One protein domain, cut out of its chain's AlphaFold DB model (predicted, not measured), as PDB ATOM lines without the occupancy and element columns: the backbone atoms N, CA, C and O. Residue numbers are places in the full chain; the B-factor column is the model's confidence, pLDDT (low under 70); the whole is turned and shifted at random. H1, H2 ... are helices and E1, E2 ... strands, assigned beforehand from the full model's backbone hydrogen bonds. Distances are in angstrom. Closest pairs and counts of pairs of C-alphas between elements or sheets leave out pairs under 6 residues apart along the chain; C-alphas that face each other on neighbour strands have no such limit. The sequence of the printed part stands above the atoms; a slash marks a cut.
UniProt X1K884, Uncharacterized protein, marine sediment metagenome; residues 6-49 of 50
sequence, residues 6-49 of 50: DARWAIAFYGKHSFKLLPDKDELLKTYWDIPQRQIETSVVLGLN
ATOM      1  N   ASP A   6      23.984 -22.806 -15.080       61.12
ATOM      2  CA  ASP A   6      24.852 -21.688 -15.474       61.12
ATOM      3  C   ASP A   6      24.662 -20.455 -14.587       61.12
ATOM      4  O   ASP A   6      25.636 -19.796 -14.241       61.12
ATOM      5  N   ALA A   7      23.433 -20.172 -14.143       62.72
ATOM      6  CA  ALA A   7      23.158 -19.027 -13.275       62.72
ATOM      7  C   ALA A   7      23.856 -19.166 -11.912       62.72
ATOM      8  O   ALA A   7      24.471 -18.218 -11.429       62.72
ATOM      9  N   ARG A   8      23.833 -20.361 -11.304       69.06
ATOM     10  CA  ARG A   8      24.548 -20.604 -10.039       69.06
ATOM     11  C   ARG A   8      26.060 -20.582 -10.231       69.06
ATOM     12  O   ARG A   8      26.764 -20.033  -9.387       69.06
ATOM     13  N   TRP A   9      26.546 -21.166 -11.327       71.81
ATOM     14  CA  TRP A   9      27.970 -21.170 -11.645       71.81
ATOM     15  C   TRP A   9      28.492 -19.750 -11.880       71.81
ATOM     16  O   TRP A   9      29.493 -19.379 -11.279       71.81
ATOM     17  N   ALA A  10      27.773 -18.927 -12.646       70.88
ATOM     18  CA  ALA A  10      28.125 -17.532 -12.887       70.88
ATOM     19  C   ALA A  10      28.161 -16.723 -11.580       70.88
ATOM     20  O   ALA A  10      29.140 -16.033 -11.314       70.88
ATOM     21  N   ILE A  11      27.153 -16.861 -10.713       71.44
ATOM     22  CA  ILE A  11      27.124 -16.155  -9.421       71.44
ATOM     23  C   ILE A  11      28.321 -16.555  -8.541       71.44
ATOM     24  O   ILE A  11      28.990 -15.686  -7.984       71.44
ATOM     25  N   ALA A  12      28.627 -17.853  -8.434       74.06
ATOM     26  CA  ALA A  12      29.759 -18.336  -7.640       74.06
ATOM     27  C   ALA A  12      31.120 -17.946  -8.247       74.06
ATOM     28  O   ALA A  12      32.054 -17.615  -7.516       74.06
ATOM     29  N   PHE A  13      31.229 -17.964  -9.576       72.69
ATOM     30  CA  PHE A  13      32.430 -17.589 -10.313       72.69
ATOM     31  C   PHE A  13      32.758 -16.106 -10.115       72.69
ATOM     32  O   PHE A  13      33.849 -15.770  -9.657       72.69
ATOM     33  N   TYR A  14      31.799 -15.213 -10.369       70.94
ATOM     34  CA  TYR A  14      32.011 -13.773 -10.221       70.94
ATOM     35  C   TYR A  14      32.092 -13.330  -8.757       70.94
ATOM     36  O   TYR A  14      32.903 -12.465  -8.436       70.94
ATOM     37  N   GLY A  15      31.357 -13.974  -7.842       67.62
ATOM     38  CA  GLY A  15      31.484 -13.709  -6.405       67.62
ATOM     39  C   GLY A  15      32.902 -13.951  -5.866       67.62
ATOM     40  O   GLY A  15      33.331 -13.285  -4.927       67.62
ATOM     41  N   LYS A  16      33.673 -14.848  -6.494       70.06
ATOM     42  CA  LYS A  16      35.082 -15.096  -6.147       70.06
ATOM     43  C   LYS A  16      36.041 -14.026  -6.693       70.06
ATOM     44  O   LYS A  16      37.160 -13.907  -6.204       70.06
ATOM     45  N   HIS A  17      35.608 -13.239  -7.677       70.94
ATOM     46  CA  HIS A  17      36.417 -12.253  -8.398       70.94
ATOM     47  C   HIS A  17      36.186 -10.798  -7.930       70.94
ATOM     48  O   HIS A  17      36.284  -9.869  -8.725       70.94
ATOM     49  N   SER A  18      35.882 -10.578  -6.646       67.50
ATOM     50  CA  SER A  18      35.598  -9.243  -6.076       67.50
ATOM     51  C   SER A  18      34.397  -8.515  -6.696       67.50
ATOM     52  O   SER A  18      34.185  -7.332  -6.421       67.50
ATOM     53  N   PHE A  19      33.578  -9.205  -7.492       71.69
ATOM     54  CA  PHE A  19      32.332  -8.639  -7.985       71.69
ATOM     55  C   PHE A  19      31.292  -8.657  -6.874       71.69
ATOM     56  O   PHE A  19      31.082  -9.672  -6.204       71.69
ATOM     57  N   LYS A  20      30.618  -7.526  -6.695       69.81
ATOM     58  CA  LYS A  20      29.484  -7.404  -5.784       69.81
ATOM     59  C   LYS A  20      28.192  -7.332  -6.581       69.81
ATOM     60  O   LYS A  20      28.157  -6.834  -7.707       69.81
ATOM     61  N   LEU A  21      27.134  -7.855  -5.973       69.88
ATOM     62  CA  LEU A  21      25.779  -7.721  -6.488       69.88
ATOM     63  C   LEU A  21      25.388  -6.243  -6.384       69.88
ATOM     64  O   LEU A  21      25.423  -5.682  -5.289       69.88
ATOM     65  N   LEU A  22      25.077  -5.613  -7.517       72.31
ATOM     66  CA  LEU A  22      24.675  -4.209  -7.531       72.31
ATOM     67  C   LEU A  22      23.164  -4.095  -7.268       72.31
ATOM     68  O   LEU A  22      22.390  -4.784  -7.940       72.31
ATOM     69  N   PRO A  23      22.728  -3.246  -6.316       66.62
ATOM     70  CA  PRO A  23      21.307  -3.014  -6.062       66.62
ATOM     71  C   PRO A  23      20.624  -2.274  -7.225       66.62
ATOM     72  O   PRO A  23      19.463  -2.548  -7.509       66.62
ATOM     73  N   ASP A  24      21.359  -1.446  -7.978       70.88
ATOM     74  CA  ASP A  24      20.845  -0.644  -9.106       70.88
ATOM     75  C   ASP A  24      20.771  -1.417 -10.436       70.88
ATOM     76  O   ASP A  24      20.866  -0.866 -11.536       70.88
ATOM     77  N   LYS A  25      20.602  -2.740 -10.340       72.94
ATOM     78  CA  LYS A  25      20.465  -3.654 -11.477       72.94
ATOM     79  C   LYS A  25      19.404  -3.178 -12.471       72.94
ATOM     80  O   LYS A  25      19.619  -3.256 -13.679       72.94
ATOM     81  N   ASP A  26      18.257  -2.738 -11.969       72.50
ATOM     82  CA  ASP A  26      17.068  -2.510 -12.788       72.50
ATOM     83  C   ASP A  26      17.209  -1.282 -13.694       72.50
ATOM     84  O   ASP A  26      16.761  -1.319 -14.840       72.50
ATOM     85  N   GLU A  27      17.858  -0.215 -13.221       77.81
ATOM     86  CA  GLU A  27      18.155   0.963 -14.044       77.81
ATOM     87  C   GLU A  27      19.258   0.673 -15.060       77.81
ATOM     88  O   GLU A  27      19.131   1.045 -16.226       77.81
ATOM     89  N   LEU A  28      20.309  -0.045 -14.657       77.12
ATOM     90  CA  LEU A  28      21.399  -0.424 -15.556       77.12
ATOM     91  C   LEU A  28      20.905  -1.341 -16.677       77.12
ATOM     92  O   LEU A  28      21.198  -1.097 -17.845       77.12
ATOM     93  N   LEU A  29      20.114  -2.364 -16.348       77.69
ATOM     94  CA  LEU A  29      19.571  -3.265 -17.358       77.69
ATOM     95  C   LEU A  29      18.681  -2.518 -18.343       77.69
ATOM     96  O   LEU A  29      18.874  -2.713 -19.529       77.69
ATOM     97  N   LYS A  30      17.803  -1.614 -17.887       75.19
ATOM     98  CA  LYS A  30      16.948  -0.805 -18.778       75.19
ATOM     99  C   LYS A  30      17.721   0.207 -19.624       75.19
ATOM    100  O   LYS A  30      17.274   0.559 -20.708       75.19
ATOM    101  N   THR A  31      18.853   0.697 -19.121       79.00
ATOM    102  CA  THR A  31      19.674   1.703 -19.809       79.00
ATOM    103  C   THR A  31      20.542   1.075 -20.899       79.00
ATOM    104  O   THR A  31      20.730   1.674 -21.955       79.00
ATOM    105  N   TYR A  32      21.064  -0.131 -20.657       76.38
ATOM    106  CA  TYR A  32      21.968  -0.817 -21.585       76.38
ATOM    107  C   TYR A  32      21.277  -1.879 -22.456       76.38
ATOM    108  O   TYR A  32      21.796  -2.208 -23.521       76.38
ATOM    109  N   TRP A  33      20.113  -2.398 -22.049       76.00
ATOM    110  CA  TRP A  33      19.363  -3.428 -22.772       76.00
ATOM    111  C   TRP A  33      17.843  -3.203 -22.731       76.00
ATOM    112  O   TRP A  33      17.240  -3.024 -21.678       76.00
ATOM    113  N   ASP A  34      17.190  -3.328 -23.885       78.88
ATOM    114  CA  ASP A  34      15.725  -3.340 -23.962       78.88
ATOM    115  C   ASP A  34      15.208  -4.780 -23.794       78.88
ATOM    116  O   ASP A  34      15.028  -5.524 -24.761       78.88
ATOM    117  N   ILE A  35      15.073  -5.216 -22.537       79.81
ATOM    118  CA  ILE A  35      14.619  -6.565 -22.164       79.81
ATOM    119  C   ILE A  35      13.331  -6.527 -21.329       79.81
ATOM    120  O   ILE A  35      13.123  -5.605 -20.537       79.81
ATOM    121  N   PRO A  36      12.460  -7.553 -21.438       81.56
ATOM    122  CA  PRO A  36      11.206  -7.600 -20.692       81.56
ATOM    123  C   PRO A  36      11.435  -7.559 -19.178       81.56
ATOM    124  O   PRO A  36      12.346  -8.204 -18.662       81.56
ATOM    125  N   GLN A  37      10.532  -6.912 -18.438       76.25
ATOM    126  CA  GLN A  37      10.626  -6.776 -16.976       76.25
ATOM    127  C   GLN A  37      10.794  -8.119 -16.240       76.25
ATOM    128  O   GLN A  37      11.557  -8.213 -15.285       76.25
ATOM    129  N   ARG A  38      10.182  -9.197 -16.748       78.56
ATOM    130  CA  ARG A  38      10.362 -10.554 -16.203       78.56
ATOM    131  C   ARG A  38      11.794 -11.078 -16.345       78.56
ATOM    132  O   ARG A  38      12.267 -11.799 -15.476       78.56
ATOM    133  N   GLN A  39      12.488 -10.722 -17.428       72.75
ATOM    134  CA  GLN A  39      13.905 -11.050 -17.584       72.75
ATOM    135  C   GLN A  39      14.766 -10.227 -16.633       72.75
ATOM    136  O   GLN A  39      15.699 -10.785 -16.064       72.75
ATOM    137  N   ILE A  40      14.431  -8.951 -16.413       76.00
ATOM    138  CA  ILE A  40      15.110  -8.088 -15.435       76.00
ATOM    139  C   ILE A  40      15.003  -8.702 -14.036       76.00
ATOM    140  O   ILE A  40      16.024  -8.890 -13.378       76.00
ATOM    141  N   GLU A  41      13.807  -9.121 -13.617       73.38
ATOM    142  CA  GLU A  41      13.571  -9.786 -12.327       73.38
ATOM    143  C   GLU A  41      14.459 -11.026 -12.146       73.38
ATOM    144  O   GLU A  41      15.093 -11.180 -11.102       73.38
ATOM    145  N   THR A  42      14.588 -11.860 -13.184       75.00
ATOM    146  CA  THR A  42      15.417 -13.081 -13.149       75.00
ATOM    147  C   THR A  42      16.908 -12.868 -13.428       75.00
ATOM    148  O   THR A  42      17.695 -13.800 -13.275       75.00
ATOM    149  N   SER A  43      17.310 -11.673 -13.858       74.50
ATOM    150  CA  SER A  43      18.704 -11.360 -14.190       74.50
ATOM    151  C   SER A  43      19.485 -10.935 -12.953       74.50
ATOM    152  O   SER A  43      18.914 -10.557 -11.934       74.50
ATOM    153  N   VAL A  44      20.810 -10.965 -13.030       71.81
ATOM    154  CA  VAL A  44      21.698 -10.516 -11.950       71.81
ATOM    155  C   VAL A  44      22.795  -9.673 -12.576       71.81
ATOM    156  O   VAL A  44      23.395 -10.092 -13.562       71.81
ATOM    157  N   VAL A  45      23.045  -8.486 -12.023       76.06
ATOM    158  CA  VAL A  45      24.132  -7.610 -12.471       76.06
ATOM    159  C   VAL A  45      25.230  -7.629 -11.420       76.06
ATOM    160  O   VAL A  45      24.991  -7.434 -10.226       76.06
ATOM    161  N   LEU A  46      26.439  -7.902 -11.892       74.94
ATOM    162  CA  LEU A  46      27.647  -8.003 -11.094       74.94
ATOM    163  C   LEU A  46      28.585  -6.888 -11.539       74.94
ATOM    164  O   LEU A  46      28.938  -6.805 -12.713       74.94
ATOM    165  N   GLY A  47      28.963  -6.026 -10.601       73.00
ATOM    166  CA  GLY A  47      29.884  -4.922 -10.842       73.00
ATOM    167  C   GLY A  47      31.173  -5.092 -10.049       73.00
ATOM    168  O   GLY A  47      31.161  -5.593  -8.922       73.00
ATOM    169  N   LEU A  48      32.288  -4.659 -10.636       67.81
ATOM    170  CA  LEU A  48      33.531  -4.420  -9.909       67.81
ATOM    171  C   LEU A  48      33.403  -3.060  -9.224       67.81
ATOM    172  O   LEU A  48      33.491  -2.023  -9.876       67.81
ATOM    173  N   ASN A  49      33.162  -3.072  -7.914       54.34
ATOM    174  CA  ASN A  49      33.247  -1.853  -7.122       54.34
ATOM    175  C   ASN A  49      34.740  -1.583  -6.896       54.34
ATOM    176  O   ASN A  49      35.361  -2.263  -6.077       54.34
TER     177      ASN A  49
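What this domain is: This is residues 6 to 49 of the 50 residues of an uncharacterized protein of marine sediment metagenome (UniProt X1K884). A short ladder of two strands, E1 and E2, closes a loop of chain: from E1 the chain runs out to two small helices, H2 and H3, at the other end of the domain, and residues 43 to 45 bring it back to E2. The longest helix, H1, lies at the strands' end, away from H2 and H3, and residues 31 to 36 stick out beyond the strands' reach; the parts are loosely assembled, with few contacts. The printed part has 44 residues, with three named helices and two named strands in the order H1, E1, H2, H3, E2; the sheet E1 - E2 is antiparallel and the class is mostly helix. It is only just compact, close to loose, with a radius of gyration of the C-alphas of 10.8 A, and spans 28 by 23 by 14 A.

Where its parts are: Begin at the sheet: find C-alpha 19 at (32.332, -8.639, -7.985), where E1, residues 19 to 21, begins. Its partner E2, residues 46 to 48, ends at C-alpha 48, (33.531, -4.420, -9.909). Go back to C-alpha 6 at (24.852, -21.688, -15.474) for H1, residues 6 to 15, which is 13.8 A long from first to last C-alpha. Between the strands along the chain you will find H2, residues 25 to 32, 10.6 A long, and then H3, residues 37 to 42, 8.8 A long.

How they stand to each other: Look first across E1 and E2, antiparallel neighbours at 135 degrees between their directions. C-alphas 19 and 48 face each other at 4.8 A; N 20 and O 47 are within hydrogen-bond range at 3.0 A, as are N 47 and O 20 at 3.1 A. H1 is near E1, with 7 pairs of C-alphas within 10 A. Its closest C-alphas to E2 are those of Tyr 14 and Leu 46, 7.3 A apart. H2 and E2 are only just apart, with their closest C-alphas at 8.4 A. H2 and H3 are close but not clearly touching: their closest C-alphas are those of Asp 26 and Ile 40, 6.5 A apart. Their lines stand at a steep tilt of 55 degrees and run opposite ways. H1 is apart from H2 and from H3. In H1, H2 and H3 every O i to N i+4 pair is within hydrogen-bond range.

The domain as a whole: The C-alphas farthest apart are those of Lys 16 and Pro 36, at 28.9 A. The printed part has no cut, and the four links between its elements are tight. Residues 31 to 36, of which 31 and 32 belong to H2, stand free. The mean pLDDT of the printed part is 72.5; look for values under 70 at residues 6 to 8, 15, 18, 20 to 21, 23 and 48 to 49 of this predicted model.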